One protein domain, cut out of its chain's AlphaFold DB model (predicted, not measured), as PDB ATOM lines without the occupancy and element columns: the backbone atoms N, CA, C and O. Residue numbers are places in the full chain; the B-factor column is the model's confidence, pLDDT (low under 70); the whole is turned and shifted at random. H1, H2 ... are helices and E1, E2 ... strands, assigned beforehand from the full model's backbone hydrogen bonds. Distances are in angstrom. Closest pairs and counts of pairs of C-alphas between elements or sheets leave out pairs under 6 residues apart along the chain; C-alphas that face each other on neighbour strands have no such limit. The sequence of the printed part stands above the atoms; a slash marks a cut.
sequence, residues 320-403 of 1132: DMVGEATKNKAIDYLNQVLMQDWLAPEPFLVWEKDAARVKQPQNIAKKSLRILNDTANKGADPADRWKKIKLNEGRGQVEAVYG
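AT A GLANCE: This is residues 320 to 403 of the 1132 residues of an uncharacterized protein of marine sediment metagenome (UniProt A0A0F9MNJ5). Two longer helices, H1 and H2, make a V that closes where H1 ends and H2 begins; H3 bridges its arms, and H4 sits close to the closed end. From this small helical body a two-stranded hairpin, E1 and E2, reaches out as an arm and makes the length. The printed part has 84 residues, in the order H1 E1 E2 H2 H3 H4, with an antiparallel sheet E1 - E2; the class is mostly helix. It is only just compact, close to loose, with a radius of gyration of the C-alphas of 14.2 A, and spans 45 by 28 by 21 A.

HOW THE PARTS SIT: Start at the hairpin of E1, residues 348 to 352, and E2, residues 355 to 359: N 350 and O 357 are 2.8 A apart, within hydrogen-bond range. H2, residues 364 to 378, is apart from E1. H1, residues 323 to 338, touches H2 with residues 331 to 338 alone, at a steep tilt of 38 degrees, opposite ways; the closest C-alphas, Leu 338 and Ala 365, are 5.4 A apart. H3, residues 382 to 387, forms a helical hairpin with H2, the closest C-alphas being Ile 371 and Pro 382, 5.9 A. H4, residues 395 to 402, is close to H1 but not clearly touching, C-alphas 337 and 398 being 7.1 A apart. In H1, H2, H3 and H4 every O i to N i+4 pair is within hydrogen-bond range.

IN THESE COORDINATES: Find C-alpha 323 at (273.883, 234.783, 325.281); from there H1 runs 22.7 A. E1 spans 12.8 A, E2 12.0 A, H2 20.1 A and H3 8.7 A. H4 runs 10.4 A to C-alpha 402 at (275.131, 213.853, 326.313).

THE WHOLE: Look at Met 321 and Asp 354, whose C-alphas are farthest apart, 46.0 A. The printed part has no cut and no long link. Residues 350 to 357 are under pLDDT 70.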
ATOM      1  N   ASP A 320     277.278 238.756 325.563       86.31
ATOM      2  CA  ASP A 320     276.044 239.453 325.206       86.31
ATOM      3  C   ASP A 320     275.600 239.072 323.786       86.31
ATOM      4  O   ASP A 320     274.404 238.906 323.572       86.31
ATOM      5  N   MET A 321     276.548 238.829 322.869       88.75
ATOM      6  CA  MET A 321     276.267 238.354 321.506       88.75
ATOM      7  C   MET A 321     275.671 236.943 321.500       88.75
ATOM      8  O   MET A 321     274.575 236.726 320.999       88.75
ATOM      9  N   VAL A 322     276.348 235.970 322.119       90.44
ATOM     10  CA  VAL A 322     275.943 234.549 322.050       90.44
ATOM     11  C   VAL A 322     274.995 234.127 323.179       90.44
ATOM     12  O   VAL A 322     274.648 232.949 323.325       90.44
ATOM     13  N   GLY A 323     274.603 235.067 324.041       87.75
ATOM     14  CA  GLY A 323     273.883 234.783 325.281       87.75
ATOM     15  C   GLY A 323     272.504 234.164 325.056       87.75
ATOM     16  O   GLY A 323     272.103 233.273 325.804       87.75
ATOM     17  N   GLU A 324     271.781 234.599 324.026       88.81
ATOM     18  CA  GLU A 324     270.480 234.023 323.671       88.81
ATOM     19  C   GLU A 324     270.621 232.620 323.069       88.81
ATOM     20  O   GLU A 324     269.972 231.687 323.547       88.81
ATOM     21  N   ALA A 325     271.550 232.431 322.126       89.38
ATOM     22  CA  ALA A 325     271.877 231.118 321.570       89.38
ATOM     23  C   ALA A 325     272.281 230.114 322.667       89.38
ATOM     24  O   ALA A 325     271.790 228.984 322.702       89.38
ATOM     25  N   THR A 326     273.096 230.553 323.632       90.38
ATOM     26  CA  THR A 326     273.494 229.746 324.798       90.38
ATOM     27  C   THR A 326     272.290 229.329 325.643       90.38
ATOM     28  O   THR A 326     272.199 228.179 326.075       90.38
ATOM     29  N   LYS A 327     271.337 230.240 325.877       91.38
ATOM     30  CA  LYS A 327     270.112 229.926 326.628       91.38
ATOM     31  C   LYS A 327     269.244 228.912 325.892       91.38
ATOM     32  O   LYS A 327     268.763 227.982 326.535       91.38
ATOM     33  N   ASN A 328     269.073 229.067 324.582       92.12
ATOM     34  CA  ASN A 328     268.265 228.163 323.763       92.12
ATOM     35  C   ASN A 328     268.866 226.752 323.745       92.12
ATOM     36  O   ASN A 328     268.189 225.792 324.106       92.12
ATOM     37  N   LYS A 329     270.176 226.637 323.492       92.62
ATOM     38  CA  LYS A 329     270.912 225.367 323.579       92.62
ATOM     39  C   LYS A 329     270.810 224.713 324.958       92.62
ATOM     40  O   LYS A 329     270.621 223.503 325.061       92.62
ATOM     41  N   ALA A 330     270.888 225.502 326.030       93.56
ATOM     42  CA  ALA A 330     270.713 224.992 327.386       93.56
ATOM     43  C   ALA A 330     269.280 224.492 327.645       93.56
ATOM     44  O   ALA A 330     269.109 223.480 328.324       93.56
ATOM     45  N   ILE A 331     268.255 225.163 327.111       94.38
ATOM     46  CA  ILE A 331     266.858 224.709 327.195       94.38
ATOM     47  C   ILE A 331     266.685 223.380 326.455       94.38
ATOM     48  O   ILE A 331     266.135 222.442 327.034       94.38
ATOM     49  N   ASP A 332     267.202 223.268 325.234       94.31
ATOM     50  CA  ASP A 332     267.124 222.043 324.431       94.31
ATOM     51  C   ASP A 332     267.840 220.875 325.108       94.31
ATOM     52  O   ASP A 332     267.270 219.791 325.246       94.31
ATOM     53  N   TYR A 333     269.043 221.116 325.633       94.75
ATOM     54  CA  TYR A 333     269.786 220.133 326.417       94.75
ATOM     55  C   TYR A 333     268.977 219.675 327.636       94.75
ATOM     56  O   TYR A 333     268.809 218.482 327.866       94.75
ATOM     57  N   LEU A 334     268.398 220.600 328.412       95.25
ATOM     58  CA  LEU A 334     267.569 220.247 329.569       95.25
ATOM     59  C   LEU A 334     266.299 219.479 329.175       95.25
ATOM     60  O   LEU A 334     265.884 218.597 329.927       95.25
ATOM     61  N   ASN A 335     265.700 219.777 328.021       94.75
ATOM     62  CA  ASN A 335     264.569 219.017 327.493       94.75
ATOM     63  C   ASN A 335     264.981 217.588 327.118       94.75
ATOM     64  O   ASN A 335     264.267 216.656 327.480       94.75
ATOM     65  N   GLN A 336     266.149 217.390 326.497       93.19
ATOM     66  CA  GLN A 336     266.700 216.051 326.240       93.19
ATOM     67  C   GLN A 336     266.923 215.277 327.545       93.19
ATOM     68  O   GLN A 336     266.537 214.115 327.653       93.19
ATOM     69  N   VAL A 337     267.439 215.941 328.587       93.50
ATOM     70  CA  VAL A 337     267.571 215.336 329.924       93.50
ATOM     71  C   VAL A 337     266.220 214.865 330.468       93.50
ATOM     72  O   VAL A 337     266.167 213.850 331.152       93.50
ATOM     73  N   LEU A 338     265.114 215.554 330.178       93.88
ATOM     74  CA  LEU A 338     263.782 215.136 330.630       93.88
ATOM     75  C   LEU A 338     263.192 213.957 329.843       93.88
ATOM     76  O   LEU A 338     262.242 213.347 330.328       93.88
ATOM     77  N   MET A 339     263.730 213.630 328.667       90.69
ATOM     78  CA  MET A 339     263.239 212.531 327.824       90.69
ATOM     79  C   MET A 339     263.761 211.154 328.250       90.69
ATOM     80  O   MET A 339     263.285 210.140 327.743       90.69
ATOM     81  N   GLN A 340     264.721 211.104 329.174       88.50
ATOM     82  CA  GLN A 340     265.338 209.872 329.649       88.50
ATOM     83  C   GLN A 340     265.194 209.724 331.165       88.50
ATOM     84  O   GLN A 340     265.257 210.696 331.920       88.50
ATOM     85  N   ASP A 341     265.062 208.479 331.618       87.94
ATOM     86  CA  ASP A 341     265.132 208.150 333.034       87.94
ATOM     87  C   ASP A 341     266.581 208.096 333.522       87.94
ATOM     88  O   ASP A 341     267.436 207.400 332.971       87.94
ATOM     89  N   TRP A 342     266.840 208.808 334.615       88.19
ATOM     90  CA  TRP A 342     268.152 208.875 335.249       88.19
ATOM     91  C   TRP A 342     268.139 208.175 336.593       88.19
ATOM     92  O   TRP A 342     267.230 208.389 337.408       88.19
ATOM     93  N   LEU A 343     269.200 207.414 336.862       84.44
ATOM     94  CA  LEU A 343     269.407 206.801 338.164       84.44
ATOM     95  C   LEU A 343     269.452 207.880 339.246       84.44
ATOM     96  O   LEU A 343     270.074 208.939 339.100       84.44
ATOM     97  N   ALA A 344     268.772 207.608 340.359       82.88
ATOM     98  CA  ALA A 344     268.816 208.496 341.504       82.88
ATOM     99  C   ALA A 344     270.273 208.597 341.996       82.88
ATOM    100  O   ALA A 344     270.895 207.566 342.241       82.88
ATOM    101  N   PRO A 345     270.837 209.810 342.130       80.00
ATOM    102  CA  PRO A 345     272.199 209.952 342.617       80.00
ATOM    103  C   PRO A 345     272.318 209.412 344.048       80.00
ATOM    104  O   PRO A 345     271.446 209.664 344.885       80.00
ATOM    105  N   GLU A 346     273.401 208.681 344.309       77.62
ATOM    106  CA  GLU A 346     273.665 208.053 345.605       77.62
ATOM    107  C   GLU A 346     273.697 209.096 346.742       77.62
ATOM    108  O   GLU A 346     274.220 210.207 346.561       77.62
ATOM    109  N   PRO A 347     273.150 208.772 347.929       79.81
ATOM    110  CA  PRO A 347     273.296 209.614 349.103       79.81
ATOM    111  C   PRO A 347     274.771 209.803 349.469       79.81
ATOM    112  O   PRO A 347     275.554 208.857 349.498       79.81
ATOM    113  N   PHE A 348     275.147 211.030 349.827       70.50
ATOM    114  CA  PHE A 348     276.504 211.330 350.286       70.50
ATOM    115  C   PHE A 348     276.502 212.199 351.540       70.50
ATOM    116  O   PHE A 348     275.569 212.960 351.810       70.50
ATOM    117  N   LEU A 349     277.566 212.079 352.332       70.50
ATOM    118  CA  LEU A 349     277.714 212.822 353.578       70.50
ATOM    119  C   LEU A 349     278.044 214.291 353.303       70.50
ATOM    120  O   LEU A 349     278.989 214.619 352.583       70.50
ATOM    121  N   VAL A 350     277.277 215.182 353.923       64.81
ATOM    122  CA  VAL A 350     277.518 216.623 353.937       64.81
ATOM    123  C   VAL A 350     277.725 217.070 355.375       64.81
ATOM    124  O   VAL A 350     276.966 216.713 356.275       64.81
ATOM    125  N   TRP A 351     278.776 217.856 355.581       55.69
ATOM    126  CA  TRP A 351     279.166 218.366 356.888       55.69
ATOM    127  C   TRP A 351     278.667 219.800 357.052       55.69
ATOM    128  O   TRP A 351     279.169 220.712 356.395       55.69
ATOM    129  N   GLU A 352     277.699 220.011 357.943       58.50
ATOM    130  CA  GLU A 352     277.195 221.340 358.304       58.50
ATOM    131  C   GLU A 352     277.337 221.555 359.812       58.50
ATOM    132  O   GLU A 352     276.891 220.721 360.596       58.50
ATOM    133  N   LYS A 353     277.968 222.675 360.204       43.03
ATOM    134  CA  LYS A 353     278.056 223.203 361.584       43.03
ATOM    135  C   LYS A 353     278.090 222.119 362.681       43.03
ATOM    136  O   LYS A 353     277.231 222.099 363.553       43.03
ATOM    137  N   ASP A 354     279.108 221.258 362.626       45.59
ATOM    138  CA  ASP A 354     279.444 220.233 363.631       45.59
ATOM    139  C   ASP A 354     278.705 218.867 363.550       45.59
ATOM    140  O   ASP A 354     278.908 218.038 364.433       45.59
ATOM    141  N   ALA A 355     277.940 218.554 362.489       47.25
ATOM    142  CA  ALA A 355     277.360 217.210 362.290       47.25
ATOM    143  C   ALA A 355     277.410 216.710 360.831       47.25
ATOM    144  O   ALA A 355     277.228 217.480 359.884       47.25
ATOM    145  N   ALA A 356     277.624 215.401 360.655       50.25
ATOM    146  CA  ALA A 356     277.505 214.732 359.361       50.25
ATOM    147  C   ALA A 356     276.031 214.410 359.095       50.25
ATOM    148  O   ALA A 356     275.387 213.726 359.891       50.25
ATOM    149  N   ARG A 357     275.488 214.896 357.980       68.88
ATOM    150  CA  ARG A 357     274.147 214.530 357.515       68.88
ATOM    151  C   ARG A 357     274.258 213.816 356.183       68.88
ATOM    152  O   ARG A 357     274.992 214.250 355.301       68.88
ATOM    153  N   VAL A 358     273.507 212.734 356.031       71.25
ATOM    154  CA  VAL A 358     273.341 212.083 354.732       71.25
ATOM    155  C   VAL A 358     272.435 212.976 353.890       71.25
ATOM    156  O   VAL A 358     271.267 213.179 354.221       71.25
ATOM    157  N   LYS A 359     272.983 213.565 352.828       79.50
ATOM    158  CA  LYS A 359     272.212 214.324 351.847       79.50
ATOM    159  C   LYS A 359     271.796 213.362 350.743       79.50
ATOM    160  O   LYS A 359     272.657 212.829 350.052       79.50
ATOM    161  N   GLN A 360     270.488 213.195 350.554       83.94
ATOM    162  CA  GLN A 360     269.933 212.566 349.359       83.94
ATOM    163  C   GLN A 360     269.721 213.649 348.286       83.94
ATOM    164  O   GLN A 360     268.799 214.463 348.412       83.94
ATOM    165  N   PRO A 361     270.575 213.742 347.255       81.31
ATOM    166  CA  PRO A 361     270.340 214.657 346.146       81.31
ATOM    167  C   PRO A 361     269.028 214.329 345.411       81.31
ATOM    168  O   PRO A 361     268.680 213.172 345.190       81.31
ATOM    169  N   GLN A 362     268.288 215.373 345.022       82.44
ATOM    170  CA  GLN A 362     267.112 215.217 344.160       82.44
ATOM    171  C   GLN A 362     267.518 214.643 342.799       82.44
ATOM    172  O   GLN A 362     268.586 214.989 342.288       82.44
ATOM    173  N   ASN A 363     266.634 213.830 342.211       88.50
ATOM    174  CA  ASN A 363     266.803 213.292 340.862       88.50
ATOM    175  C   ASN A 363     267.061 214.428 339.853       88.50
ATOM    176  O   ASN A 363     266.443 215.497 339.939       88.50
ATOM    177  N   ILE A 364     267.988 214.191 338.922       91.62
ATOM    178  CA  ILE A 364     268.444 215.198 337.966       91.62
ATOM    179  C   ILE A 364     267.310 215.684 337.055       91.62
ATOM    180  O   ILE A 364     267.207 216.889 336.862       91.62
ATOM    181  N   ALA A 365     266.363 214.826 336.652       90.62
ATOM    182  CA  ALA A 365     265.190 215.229 335.873       90.62
ATOM    183  C   ALA A 365     264.322 216.257 336.624       90.62
ATOM    184  O   ALA A 365     263.928 217.286 336.077       90.62
ATOM    185  N   LYS A 366     264.100 216.066 337.934       90.56
ATOM    186  CA  LYS A 366     263.369 217.048 338.763       90.56
ATOM    187  C   LYS A 366     264.116 218.377 338.881       90.56
ATOM    188  O   LYS A 366     263.484 219.434 338.938       90.56
ATOM    189  N   LYS A 367     265.451 218.342 338.937       92.81
ATOM    190  CA  LYS A 367     266.276 219.559 338.942       92.81
ATOM    191  C   LYS A 367     266.213 220.268 337.593       92.81
ATOM    192  O   LYS A 367     266.001 221.476 337.598       92.81
ATOM    193  N   SER A 368     266.321 219.545 336.481       93.69
ATOM    194  CA  SER A 368     266.201 220.091 335.125       93.69
ATOM    195  C   SER A 368     264.849 220.766 334.909       93.69
ATOM    196  O   SER A 368     264.810 221.936 334.538       93.69
ATOM    197  N   LEU A 369     263.746 220.110 335.292       94.12
ATOM    198  CA  LEU A 369     262.406 220.701 335.223       94.12
ATOM    199  C   LEU A 369     262.299 221.983 336.062       94.12
ATOM    200  O   LEU A 369     261.698 222.970 335.646       94.12
ATOM    201  N   ARG A 370     262.920 222.009 337.249       94.06
ATOM    202  CA  ARG A 370     262.962 223.215 338.085       94.06
ATOM    203  C   ARG A 370     263.766 224.341 337.439       94.06
ATOM    204  O   ARG A 370     263.387 225.497 337.599       94.06
ATOM    205  N   ILE A 371     264.869 224.025 336.761       94.50
ATOM    206  CA  ILE A 371     265.666 225.019 336.035       94.50
ATOM    207  C   ILE A 371     264.839 225.614 334.898       94.50
ATOM    208  O   ILE A 371     264.753 226.837 334.820       94.50
ATOM    209  N   LEU A 372     264.171 224.786 334.093       93.81
ATOM    210  CA  LEU A 372     263.275 225.250 333.027       93.81
ATOM    211  C   LEU A 372     262.148 226.135 333.583       93.81
ATOM    212  O   LEU A 372     261.928 227.240 333.093       93.81
ATOM    213  N   ASN A 373     261.514 225.723 334.684       93.50
ATOM    214  CA  ASN A 373     260.480 226.521 335.346       93.50
ATOM    215  C   ASN A 373     261.010 227.851 335.904       93.50
ATOM    216  O   ASN A 373     260.336 228.872 335.790       93.50
ATOM    217  N   ASP A 374     262.187 227.871 336.532       91.50
ATOM    218  CA  ASP A 374     262.801 229.115 337.015       91.50
ATOM    219  C   ASP A 374     263.219 230.022 335.842       91.50
ATOM    220  O   ASP A 374     263.157 231.243 335.966       91.50
ATOM    221  N   THR A 375     263.613 229.444 334.709       91.00
ATOM    222  CA  THR A 375     263.943 230.184 333.483       91.00
ATOM    223  C   THR A 375     262.696 230.875 332.941       91.00
ATOM    224  O   THR A 375     262.679 232.100 332.838       91.00
ATOM    225  N   ALA A 376     261.611 230.123 332.728       88.62
ATOM    226  CA  ALA A 376     260.349 230.647 332.206       88.62
ATOM    227  C   ALA A 376     259.687 231.680 333.136       88.62
ATOM    228  O   ALA A 376     259.168 232.690 332.674       88.62
ATOM    229  N   ASN A 377     259.714 231.452 334.456       87.88
ATOM    230  CA  ASN A 377     258.952 232.273 335.406       87.88
ATOM    231  C   ASN A 377     259.764 233.385 336.083       87.88
ATOM    232  O   ASN A 377     259.181 234.308 336.647       87.88
ATOM    233  N   LYS A 378     261.099 233.279 336.124       86.75
ATOM    234  CA  LYS A 378     261.969 234.220 336.858       86.75
ATOM    235  C   LYS A 378     263.098 234.794 336.003       86.75
ATOM    236  O   LYS A 378     263.934 235.513 336.547       86.75
ATOM    237  N   GLY A 379     263.162 234.449 334.715       83.12
ATOM    238  CA  GLY A 379     264.243 234.870 333.822       83.12
ATOM    239  C   GLY A 379     265.622 234.385 334.276       83.12
ATOM    240  O   GLY A 379     266.625 235.043 334.008       83.12
ATOM    241  N   ALA A 380     265.685 233.282 335.033       87.06
ATOM    242  CA  ALA A 380     266.957 232.716 335.462       87.06
ATOM    243  C   ALA A 380     267.714 232.149 334.255       87.06
ATOM    244  O   ALA A 380     267.109 231.522 333.398       87.06
ATOM    245  N   ASP A 381     269.035 232.322 334.214       88.56
ATOM    246  CA  ASP A 381     269.856 231.734 333.156       88.56
ATOM    247  C   ASP A 381     269.966 230.200 333.351       88.56
ATOM    248  O   ASP A 381     270.473 229.752 334.391       88.56
ATOM    249  N   PRO A 382     269.459 229.383 332.407       92.06
ATOM    250  CA  PRO A 382     269.432 227.931 332.536       92.06
ATOM    251  C   PRO A 382     270.836 227.314 332.568       92.06
ATOM    252  O   PRO A 382     271.071 226.406 333.374       92.06
ATOM    253  N   ALA A 383     271.781 227.837 331.782       89.88
ATOM    254  CA  ALA A 383     273.154 227.345 331.725       89.88
ATOM    255  C   ALA A 383     273.892 227.618 333.046       89.88
ATOM    256  O   ALA A 383     274.488 226.714 333.642       89.88
ATOM    257  N   ASP A 384     273.769 228.834 333.585       89.50
ATOM    258  CA  ASP A 384     274.348 229.190 334.888       89.50
ATOM    259  C   ASP A 384     273.755 228.353 336.030       89.50
ATOM    260  O   ASP A 384     274.428 228.048 337.024       89.50
ATOM    261  N   ARG A 385     272.470 227.993 335.940       91.62
ATOM    262  CA  ARG A 385     271.804 227.144 336.936       91.62
ATOM    263  C   ARG A 385     272.248 225.688 336.830       91.62
ATOM    264  O   ARG A 385     272.453 225.073 337.879       91.62
ATOM    265  N   TRP A 386     272.435 225.165 335.619       92.75
ATOM    266  CA  TRP A 386     272.956 223.819 335.382       92.75
ATOM    267  C   TRP A 386     274.379 223.657 335.919       92.75
ATOM    268  O   TRP A 386     274.640 222.757 336.720       92.75
ATOM    269  N   LYS A 387     275.275 224.600 335.595       88.81
ATOM    270  CA  LYS A 387     276.682 224.591 336.039       88.81
ATOM    271  C   LYS A 387     276.844 224.558 337.565       88.81
ATOM    272  O   LYS A 387     277.841 224.043 338.068       88.81
ATOM    273  N   LYS A 388     275.862 225.070 338.320       91.12
ATOM    274  CA  LYS A 388     275.846 225.049 339.797       91.12
ATOM    275  C   LYS A 388     275.497 223.681 340.392       91.12
ATOM    276  O   LYS A 388     275.700 223.480 341.592       91.12
ATOM    277  N   ILE A 389     274.973 222.743 339.601       88.19
ATOM    278  CA  ILE A 389     274.776 221.360 340.035       88.19
ATOM    279  C   ILE A 389     276.145 220.675 340.064       88.19
ATOM    280  O   ILE A 389     276.901 220.717 339.096       88.19
ATOM    281  N   LYS A 390     276.484 220.041 341.189       83.00
ATOM    282  CA  LYS A 390     277.739 219.286 341.308       83.00
ATOM    283  C   LYS A 390     277.666 218.004 340.476       83.00
ATOM    284  O   LYS A 390     276.608 217.380 340.412       83.00
ATOM    285  N   LEU A 391     278.800 217.566 339.925       81.06
ATOM    286  CA  LEU A 391     278.897 216.336 339.124       81.06
ATOM    287  C   LEU A 391     278.301 215.117 339.850       81.06
ATOM    288  O   LEU A 391     277.491 214.390 339.283       81.06
ATOM    289  N   ASN A 392     278.607 214.956 341.139       78.25
ATOM    290  CA  ASN A 392     278.104 213.855 341.964       78.25
ATOM    291  C   ASN A 392     276.619 213.975 342.359       78.25
ATOM    292  O   ASN A 392     276.070 213.066 342.967       78.25
ATOM    293  N   GLU A 393     275.947 215.078 342.029       86.06
ATOM    294  CA  GLU A 393     274.521 215.279 342.295       86.06
ATOM    295  C   GLU A 393     273.624 214.982 341.072       86.06
ATOM    296  O   GLU A 393     272.511 215.517 340.982       86.06
ATOM    297  N   GLY A 394     274.114 214.156 340.141       84.19
ATOM    298  CA  GLY A 394     273.407 213.690 338.943       84.19
ATOM    299  C   GLY A 394     273.887 214.329 337.637       84.19
ATOM    300  O   GLY A 394     273.758 213.706 336.591       84.19
ATOM    301  N   ARG A 395     274.515 215.514 337.686       91.31
ATOM    302  CA  ARG A 395     275.043 216.202 336.492       91.31
ATOM    303  C   ARG A 395     276.081 215.358 335.747       91.31
ATOM    304  O   ARG A 395     276.011 215.264 334.533       91.31
ATOM    305  N   GLY A 396     276.992 214.702 336.467       86.81
ATOM    306  CA  GLY A 396     278.046 213.893 335.851       86.81
ATOM    307  C   GLY A 396     277.518 212.665 335.104       86.81
ATOM    308  O   GLY A 396     278.147 212.236 334.148       86.81
ATOM    309  N   GLN A 397     276.354 212.127 335.493       87.88
ATOM    310  CA  GLN A 397     275.706 211.046 334.738       87.88
ATOM    311  C   GLN A 397     275.173 211.562 333.403       87.88
ATOM    312  O   GLN A 397     275.333 210.909 332.381       87.88
ATOM    313  N   VAL A 398     274.570 212.751 333.421       90.69
ATOM    314  CA  VAL A 398     274.050 213.394 332.217       90.69
ATOM    315  C   VAL A 398     275.171 213.746 331.255       90.69
ATOM    316  O   VAL A 398     275.100 213.396 330.082       90.69
ATOM    317  N   GLU A 399     276.235 214.361 331.765       91.69
ATOM    318  CA  GLU A 399     277.369 214.770 330.936       91.69
ATOM    319  C   GLU A 399     278.171 213.581 330.397       91.69
ATOM    320  O   GLU A 399     278.781 213.690 329.339       91.69
ATOM    321  N   ALA A 400     278.122 212.419 331.055       86.69
ATOM    322  CA  ALA A 400     278.690 211.187 330.511       86.69
ATOM    323  C   ALA A 400     277.909 210.634 329.303       86.69
ATOM    324  O   ALA A 400     278.483 209.894 328.509       86.69
ATOM    325  N   VAL A 401     276.618 210.964 329.166       89.69
ATOM    326  CA  VAL A 401     275.755 210.497 328.064       89.69
ATOM    327  C   VAL A 401     275.681 211.527 326.940       89.69
ATOM    328  O   VAL A 401     275.886 211.184 325.781       89.69
ATOM    329  N   TYR A 402     275.390 212.782 327.281       88.62
ATOM    330  CA  TYR A 402     275.131 213.853 326.313       88.62
ATOM    331  C   TYR A 402     276.329 214.791 326.099       88.62
ATOM    332  O   TYR A 402     276.235 215.723 325.305       88.62
ATOM    333  N   GLY A 403     277.445 214.572 326.800       88.88
ATOM    334  CA  GLY A 403     278.547 215.534 326.862       88.88
ATOM    335  C   GLY A 403     278.229 216.722 327.772       88.88
ATOM    336  O   GLY A 403     277.143 216.818 328.348       88.88
TER     337      GLY A 403